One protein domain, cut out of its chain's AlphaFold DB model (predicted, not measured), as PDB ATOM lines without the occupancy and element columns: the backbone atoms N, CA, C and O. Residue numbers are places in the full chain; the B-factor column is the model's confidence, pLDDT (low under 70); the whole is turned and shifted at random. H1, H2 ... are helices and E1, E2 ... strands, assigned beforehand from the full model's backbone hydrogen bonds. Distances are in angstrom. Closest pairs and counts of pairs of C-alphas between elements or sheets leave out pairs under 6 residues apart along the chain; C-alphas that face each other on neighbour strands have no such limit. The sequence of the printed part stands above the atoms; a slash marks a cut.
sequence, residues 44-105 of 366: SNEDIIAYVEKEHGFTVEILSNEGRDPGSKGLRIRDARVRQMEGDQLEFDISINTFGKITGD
ATOM      1  N   SER A  44      19.257 -47.783  44.175       72.62
ATOM      2  CA  SER A  44      19.556 -47.777  42.753       72.62
ATOM      3  C   SER A  44      18.351 -48.307  41.970       72.62
ATOM      4  O   SER A  44      17.464 -48.972  42.514       72.62
ATOM      5  N   ASN A  45      18.303 -48.015  40.673       81.88
ATOM      6  CA  ASN A  45      17.257 -48.559  39.807       81.88
ATOM      7  C   ASN A  45      17.247 -50.097  39.853       81.88
ATOM      8  O   ASN A  45      16.183 -50.704  39.810       81.88
ATOM      9  N   GLU A  46      18.418 -50.721  40.000       84.25
ATOM     10  CA  GLU A  46      18.562 -52.169  40.147       84.25
ATOM     11  C   GLU A  46      17.886 -52.696  41.417       84.25
ATOM     12  O   GLU A  46      17.240 -53.741  41.368       84.25
ATOM     13  N   ASP A  47      17.984 -51.974  42.536       84.06
ATOM     14  CA  ASP A  47      17.349 -52.391  43.787       84.06
ATOM     15  C   ASP A  47      15.815 -52.296  43.712       84.06
ATOM     16  O   ASP A  47      15.114 -53.157  44.245       84.06
ATOM     17  N   ILE A  48      15.288 -51.269  43.033       87.19
ATOM     18  CA  ILE A  48      13.844 -51.121  42.786       87.19
ATOM     19  C   ILE A  48      13.341 -52.262  41.896       87.19
ATOM     20  O   ILE A  48      12.341 -52.901  42.217       87.19
ATOM     21  N   ILE A  49      14.057 -52.565  40.809       90.31
ATOM     22  CA  ILE A  49      13.712 -53.676  39.911       90.31
ATOM     23  C   ILE A  49      13.724 -55.007  40.676       90.31
ATOM     24  O   ILE A  49      12.771 -55.777  40.571       90.31
ATOM     25  N   ALA A  50      14.758 -55.260  41.484       89.12
ATOM     26  CA  ALA A  50      14.871 -56.486  42.275       89.12
ATOM     27  C   ALA A  50      13.776 -56.607  43.347       89.12
ATOM     28  O   ALA A  50      13.317 -57.715  43.632       89.12
ATOM     29  N   TYR A  51      13.357 -55.488  43.946       91.06
ATOM     30  CA  TYR A  51      12.212 -55.453  44.856       91.06
ATOM     31  C   TYR A  51      10.932 -55.896  44.143       91.06
ATOM     32  O   TYR A  51      10.286 -56.831  44.608       91.06
ATOM     33  N   VAL A  52      10.611 -55.286  42.997       91.94
ATOM     34  CA  VAL A  52       9.383 -55.605  42.256       91.94
ATOM     35  C   VAL A  52       9.391 -57.045  41.746       91.94
ATOM     36  O   VAL A  52       8.393 -57.748  41.891       91.94
ATOM     37  N   GLU A  53      10.518 -57.529  41.220       93.31
ATOM     38  CA  GLU A  53      10.635 -58.920  40.763       93.31
ATOM     39  C   GLU A  53      10.417 -59.911  41.915       93.31
ATOM     40  O   GLU A  53       9.775 -60.946  41.739       93.31
ATOM     41  N   LYS A  54      10.914 -59.587  43.111       93.06
ATOM     42  CA  LYS A  54      10.748 -60.429  44.296       93.06
ATOM     43  C   LYS A  54       9.316 -60.416  44.835       93.06
ATOM     44  O   LYS A  54       8.839 -61.476  45.236       93.06
ATOM     45  N   GLU A  55       8.690 -59.246  44.920       94.62
ATOM     46  CA  GLU A  55       7.374 -59.082  45.550       94.62
ATOM     47  C   GLU A  55       6.242 -59.503  44.606       94.62
ATOM     48  O   GLU A  55       5.354 -60.256  44.999       94.62
ATOM     49  N   HIS A  56       6.333 -59.100  43.336       94.00
ATOM     50  CA  HIS A  56       5.243 -59.210  42.363       94.00
ATOM     51  C   HIS A  56       5.530 -60.193  41.217       94.00
ATOM     52  O   HIS A  56       4.632 -60.547  40.453       94.00
ATOM     53  N   GLY A  57       6.767 -60.689  41.094       92.50
ATOM     54  CA  GLY A  57       7.117 -61.758  40.151       92.50
ATOM     55  C   GLY A  57       7.252 -61.327  38.688       92.50
ATOM     56  O   GLY A  57       7.216 -62.184  37.803       92.50
ATOM     57  N   PHE A  58       7.402 -60.029  38.412       93.62
ATOM     58  CA  PHE A  58       7.615 -59.493  37.064       93.62
ATOM     59  C   PHE A  58       8.654 -58.368  37.045       93.62
ATOM     60  O   PHE A  58       9.003 -57.788  38.068       93.62
ATOM     61  N   THR A  59       9.135 -58.038  35.848       92.75
ATOM     62  CA  THR A  59      10.102 -56.955  35.634       92.75
ATOM     63  C   THR A  59       9.423 -55.627  35.318       92.75
ATOM     64  O   THR A  59       8.385 -55.592  34.648       92.75
ATOM     65  N   VAL A  60      10.067 -54.529  35.713       93.75
ATOM     66  CA  VAL A  60       9.602 -53.160  35.462       93.75
ATOM     67  C   VAL A  60      10.655 -52.294  34.776       93.75
ATOM     68  O   VAL A  60      11.857 -52.519  34.912       93.75
ATOM     69  N   GLU A  61      10.190 -51.280  34.056       93.88
ATOM     70  CA  GLU A  61      10.964 -50.123  33.612       93.88
ATOM     71  C   GLU A  61      10.844 -49.006  34.654       93.88
ATOM     72  O   GLU A  61       9.750 -48.711  35.132       93.88
ATOM     73  N   ILE A  62      11.960 -48.358  34.995       89.31
ATOM     74  CA  ILE A  62      11.944 -47.171  35.857       89.31
ATOM     75  C   ILE A  62      11.602 -45.951  34.999       89.31
ATOM     76  O   ILE A  62      12.392 -45.566  34.136       89.31
ATOM     77  N   LEU A  63      10.448 -45.331  35.249       88.25
ATOM     78  CA  LEU A  63      10.020 -44.111  34.559       88.25
ATOM     79  C   LEU A  63      10.636 -42.871  35.204       88.25
ATOM     80  O   LEU A  63      11.150 -41.986  34.519       88.25
ATOM     81  N   SER A  64      10.613 -42.829  36.533       85.81
ATOM     82  CA  SER A  64      11.269 -41.802  37.325       85.81
ATOM     83  C   SER A  64      11.788 -42.402  38.626       85.81
ATOM     84  O   SER A  64      11.158 -43.240  39.263       85.81
ATOM     85  N   ASN A  65      12.972 -41.960  39.028       77.31
ATOM     86  CA  ASN A  65      13.514 -42.218  40.352       77.31
ATOM     87  C   ASN A  65      14.162 -40.918  40.797       77.31
ATOM     88  O   ASN A  65      15.291 -40.605  40.416       77.31
ATOM     89  N   GLU A  66      13.399 -40.107  41.518       65.38
ATOM     90  CA  GLU A  66      13.869 -38.780  41.902       65.38
ATOM     91  C   GLU A  66      14.944 -38.850  42.992       65.38
ATOM     92  O   GLU A  66      15.731 -37.912  43.128       65.38
ATOM     93  N   GLY A  67      15.059 -39.990  43.688       56.62
ATOM     94  CA  GLY A  67      16.091 -40.241  44.685       56.62
ATOM     95  C   GLY A  67      16.202 -39.123  45.728       56.62
ATOM     96  O   GLY A  67      15.354 -38.241  45.866       56.62
ATOM     97  N   ARG A  68      17.279 -39.140  46.514       54.03
ATOM     98  CA  ARG A  68      17.606 -38.013  47.392       54.03
ATOM     99  C   ARG A  68      18.406 -36.995  46.586       54.03
ATOM    100  O   ARG A  68      19.604 -37.191  46.413       54.03
ATOM    101  N   ASP A  69      17.780 -35.906  46.140       48.25
ATOM    102  CA  ASP A  69      18.525 -34.762  45.601       48.25
ATOM    103  C   ASP A  69      19.453 -34.210  46.709       48.25
ATOM    104  O   ASP A  69      18.947 -33.714  47.730       48.25
ATOM    105  N   PRO A  70      20.794 -34.287  46.561       44.03
ATOM    106  CA  PRO A  70      21.750 -33.855  47.582       44.03
ATOM    107  C   PRO A  70      21.660 -32.359  47.930       44.03
ATOM    108  O   PRO A  70      22.242 -31.937  48.931       44.03
ATOM    109  N   GLY A  71      20.961 -31.551  47.120       43.47
ATOM    110  CA  GLY A  71      20.744 -30.118  47.346       43.47
ATOM    111  C   GLY A  71      19.411 -29.748  48.010       43.47
ATOM    112  O   GLY A  71      19.227 -28.586  48.386       43.47
ATOM    113  N   SER A  72      18.481 -30.693  48.180       43.31
ATOM    114  CA  SER A  72      17.128 -30.385  48.656       43.31
ATOM    115  C   SER A  72      17.072 -30.255  50.189       43.31
ATOM    116  O   SER A  72      17.364 -31.177  50.947       43.31
ATOM    117  N   LYS A  73      16.687 -29.072  50.682       36.62
ATOM    118  CA  LYS A  73      16.468 -28.792  52.119       36.62
ATOM    119  C   LYS A  73      15.071 -29.225  52.609       36.62
ATOM    120  O   LYS A  73      14.531 -28.621  53.532       36.62
ATOM    121  N   GLY A  74      14.472 -30.242  51.990       39.81
ATOM    122  CA  GLY A  74      13.125 -30.722  52.304       39.81
ATOM    123  C   GLY A  74      13.125 -32.130  52.902       39.81
ATOM    124  O   GLY A  74      13.899 -32.984  52.491       39.81
ATOM    125  N   LEU A  75      12.222 -32.385  53.854       43.22
ATOM    126  CA  LEU A  75      11.928 -33.716  54.417       43.22
ATOM    127  C   LEU A  75      11.053 -34.593  53.498       43.22
ATOM    128  O   LEU A  75      10.681 -35.695  53.889       43.22
ATOM    129  N   ARG A  76      10.689 -34.111  52.305       42.50
ATOM    130  CA  ARG A  76       9.833 -34.839  51.366       42.50
ATOM    131  C   ARG A  76      10.701 -35.669  50.433       42.50
ATOM    132  O   ARG A  76      11.312 -35.122  49.522       42.50
ATOM    133  N   ILE A  77      10.766 -36.968  50.695       52.31
ATOM    134  CA  ILE A  77      11.201 -37.926  49.684       52.31
ATOM    135  C   ILE A  77      10.025 -38.172  48.759       52.31
ATOM    136  O   ILE A  77       8.884 -38.222  49.213       52.31
ATOM    137  N   ARG A  78      10.324 -38.191  47.467       55.62
ATOM    138  CA  ARG A  78       9.357 -38.415  46.408       55.62
ATOM    139  C   ARG A  78       9.476 -39.867  45.952       55.62
ATOM    140  O   ARG A  78      10.579 -40.421  45.963       55.62
ATOM    141  N   ASP A  79       8.337 -40.458  45.631       73.56
ATOM    142  CA  ASP A  79       8.208 -41.863  45.257       73.56
ATOM    143  C   ASP A  79       8.888 -42.134  43.902       73.56
ATOM    144  O   ASP A  79       9.010 -41.239  43.059       73.56
ATOM    145  N   ALA A  80       9.404 -43.349  43.701       85.88
ATOM    146  CA  ALA A  80       9.896 -43.766  42.388       85.88
ATOM    147  C   ALA A  80       8.733 -44.353  41.590       85.88
ATOM    148  O   ALA A  80       7.997 -45.178  42.122       85.88
ATOM    149  N   ARG A  81       8.593 -43.985  40.316       89.62
ATOM    150  CA  ARG A  81       7.519 -44.489  39.457       89.62
ATOM    151  C   ARG A  81       8.047 -45.499  38.458       89.62
ATOM    152  O   ARG A  81       9.051 -45.261  37.776       89.62
ATOM    153  N   VAL A  82       7.355 -46.624  38.355       92.00
ATOM    154  CA  VAL A  82       7.753 -47.756  37.518       92.00
ATOM    155  C   VAL A  82       6.619 -48.183  36.596       92.00
ATOM    156  O   VAL A  82       5.455 -47.912  36.873       92.00
ATOM    157  N   ARG A  83       6.957 -48.855  35.493       94.19
ATOM    158  CA  ARG A  83       5.999 -49.443  34.552       94.19
ATOM    159  C   ARG A  83       6.257 -50.928  34.386       94.19
ATOM    160  O   ARG A  83       7.386 -51.335  34.122       94.19
ATOM    161  N   GLN A  84       5.213 -51.739  34.470       93.38
ATOM    162  CA  GLN A  84       5.286 -53.160  34.150       93.38
ATOM    163  C   GLN A  84       5.700 -53.371  32.682       93.38
ATOM    164  O   GLN A  84       5.101 -52.808  31.768       93.38
ATOM    165  N   MET A  85       6.726 -54.192  32.444       90.25
ATOM    166  CA  MET A  85       7.248 -54.419  31.085       90.25
ATOM    167  C   MET A  85       6.386 -55.375  30.250       90.25
ATOM    168  O   MET A  85       6.375 -55.295  29.021       90.25
ATOM    169  N   GLU A  86       5.661 -56.276  30.908       83.12
ATOM    170  CA  GLU A  86       4.844 -57.318  30.285       83.12
ATOM    171  C   GLU A  86       3.389 -57.227  30.772       83.12
ATOM    172  O   GLU A  86       3.117 -56.673  31.832       83.12
ATOM    173  N   GLY A  87       2.435 -57.778  30.017       84.38
ATOM    174  CA  GLY A  87       1.023 -57.789  30.415       84.38
ATOM    175  C   GLY A  87       0.326 -56.436  30.244       84.38
ATOM    176  O   GLY A  87       0.390 -55.845  29.167       84.38
ATOM    177  N   ASP A  88      -0.359 -55.979  31.294       86.25
ATOM    178  CA  ASP A  88      -1.245 -54.804  31.281       86.25
ATOM    179  C   ASP A  88      -0.491 -53.458  31.266       86.25
ATOM    180  O   ASP A  88      -1.107 -52.406  31.102       86.25
ATOM    181  N   GLN A  89       0.842 -53.493  31.399       90.94
ATOM    182  CA  GLN A  89       1.731 -52.321  31.377       90.94
ATOM    183  C   GLN A  89       1.361 -51.244  32.406       90.94
ATOM    184  O   GLN A  89       1.427 -50.047  32.124       90.94
ATOM    185  N   LEU A  90       0.972 -51.678  33.607       92.19
ATOM    186  CA  LEU A  90       0.547 -50.791  34.685       92.19
ATOM    187  C   LEU A  90       1.698 -49.919  35.187       92.19
ATOM    188  O   LEU A  90       2.831 -50.390  35.322       92.19
ATOM    189  N   GLU A  91       1.380 -48.663  35.483       93.31
ATOM    190  CA  GLU A  91       2.283 -47.722  36.137       93.31
ATOM    191  C   GLU A  91       1.904 -47.586  37.602       93.31
ATOM    192  O   GLU A  91       0.728 -47.436  37.916       93.31
ATOM    193  N   PHE A  92       2.890 -47.657  38.488       92.06
ATOM    194  CA  PHE A  92       2.661 -47.603  39.926       92.06
ATOM    195  C   PHE A  92       3.887 -47.036  40.646       92.06
ATOM    196  O   PHE A  92       4.994 -46.988  40.094       92.06
ATOM    197  N   ASP A  93       3.673 -46.586  41.876       90.69
ATOM    198  CA  ASP A  93       4.658 -45.892  42.692       90.69
ATOM    199  C   ASP A  93       5.257 -46.815  43.751       90.69
ATOM    200  O   ASP A  93       4.585 -47.643  44.372       90.69
ATOM    201  N   ILE A  94       6.550 -46.630  43.982       89.06
ATOM    202  CA  ILE A  94       7.339 -47.285  45.017       89.06
ATOM    203  C   ILE A  94       7.615 -46.262  46.112       89.06
ATOM    204  O   ILE A  94       8.328 -45.275  45.894       89.06
ATOM    205  N   SER A  95       7.098 -46.527  47.310       86.94
ATOM    206  CA  SER A  95       7.253 -45.636  48.453       86.94
ATOM    207  C   SER A  95       8.629 -45.783  49.088       86.94
ATOM    208  O   SER A  95       8.998 -46.862  49.568       86.94
ATOM    209  N   ILE A  96       9.374 -44.678  49.151       79.50
ATOM    210  CA  ILE A  96      10.733 -44.632  49.705       79.50
ATOM    211  C   ILE A  96      10.762 -43.674  50.902       79.50
ATOM    212  O   ILE A  96      10.474 -42.486  50.790       79.50
ATOM    213  N   ASN A  97      11.135 -44.172  52.083       73.00
ATOM    214  CA  ASN A  97      11.182 -43.344  53.292       73.00
ATOM    215  C   ASN A  97      12.402 -42.418  53.334       73.00
ATOM    216  O   ASN A  97      13.365 -42.646  52.611       73.00
ATOM    217  N   THR A  98      12.418 -41.458  54.276       69.19
ATOM    218  CA  THR A  98      13.497 -40.463  54.522       69.19
ATOM    219  C   THR A  98      14.915 -41.038  54.646       69.19
ATOM    220  O   THR A  98      15.901 -40.315  54.484       69.19
ATOM    221  N   PHE A  99      15.022 -42.340  54.917       69.50
ATOM    222  CA  PHE A  99      16.259 -43.109  55.015       69.50
ATOM    223  C   PHE A  99      16.592 -43.870  53.726       69.50
ATOM    224  O   PHE A  99      17.438 -44.758  53.746       69.50
ATOM    225  N   GLY A 100      15.931 -43.541  52.622       66.38
ATOM    226  CA  GLY A 100      16.119 -44.177  51.331       66.38
ATOM    227  C   GLY A 100      15.702 -45.643  51.297       66.38
ATOM    228  O   GLY A 100      16.216 -46.350  50.451       66.38
ATOM    229  N   LYS A 101      14.840 -46.138  52.197       74.12
ATOM    230  CA  LYS A 101      14.390 -47.543  52.173       74.12
ATOM    231  C   LYS A 101      13.022 -47.667  51.519       74.12
ATOM    232  O   LYS A 101      12.124 -46.908  51.882       74.12
ATOM    233  N   ILE A 102      12.861 -48.677  50.662       80.94
ATOM    234  CA  ILE A 102      11.547 -49.095  50.161       80.94
ATOM    235  C   ILE A 102      10.692 -49.533  51.350       80.94
ATOM    236  O   ILE A 102      11.100 -50.377  52.154       80.94
ATOM    237  N   THR A 103       9.527 -48.915  51.477       85.00
ATOM    238  CA  THR A 103       8.545 -49.193  52.531       85.00
ATOM    239  C   THR A 103       7.291 -49.887  52.019       85.00
ATOM    240  O   THR A 103       6.535 -50.403  52.836       85.00
ATOM    241  N   GLY A 104       7.092 -49.920  50.704       88.56
ATOM    242  CA  GLY A 104       5.957 -50.547  50.041       88.56
ATOM    243  C   GLY A 104       5.768 -49.976  48.640       88.56
ATOM    244  O   GLY A 104       6.626 -49.243  48.142       88.56
ATOM    245  N   ASP A 105       4.631 -50.299  48.043       91.00
ATOM    246  CA  ASP A 105       4.175 -49.802  46.750       91.00
ATOM    247  C   ASP A 105       2.640 -49.798  46.703       91.00
ATOM    248  O   ASP A 105       1.986 -50.314  47.615       91.00
TER     249      ASP A 105
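This is residues 44 to 105 of the 366 residues of an uncharacterized protein of Virgibacillus soli (UniProt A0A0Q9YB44). A strongly twisted, curled sheet of four strands has helix H1 over one face, its other face bare; the loop of residues 65 to 79 runs to one end of the long axis. The printed part has 62 residues, with H1, then E1 to E4 in sheet order E1 E2 E3 E4, antiparallel; the class is mixed. It is a compact rod, radius of gyration of the C-alphas 11.9 A, spanning 39 by 18 by 16 A.

H1, residues 45 to 56, begins at C-alpha 45 (17.257, -48.559, 39.807) and measures 16.3 A. E1, residues 60 to 64, measures 11.6 A; E2, 80 to 84, 13.3 A; E3, 91 to 96, 16.3 A; E4, 102 to 105, 8.2 A, ending at C-alpha 105 (4.175, -49.802, 46.750).

The strands form a meander, each the antiparallel neighbour of the one before. Within hydrogen-bond range are N 61 and O 83, 2.8 A, N 94 and O 80, 2.8 A, and N 95 and O 104, 2.9 A. H1 is on the sheet, making two layers, at a height of 6.8 A, only just over E2 with 3 C-alphas. In H1 every O i to N i+4 pair is within range.

The printed part has no cut. The E1 to E2 link is long. Residues 66 to 78 and 98 to 100 have pLDDT under 70.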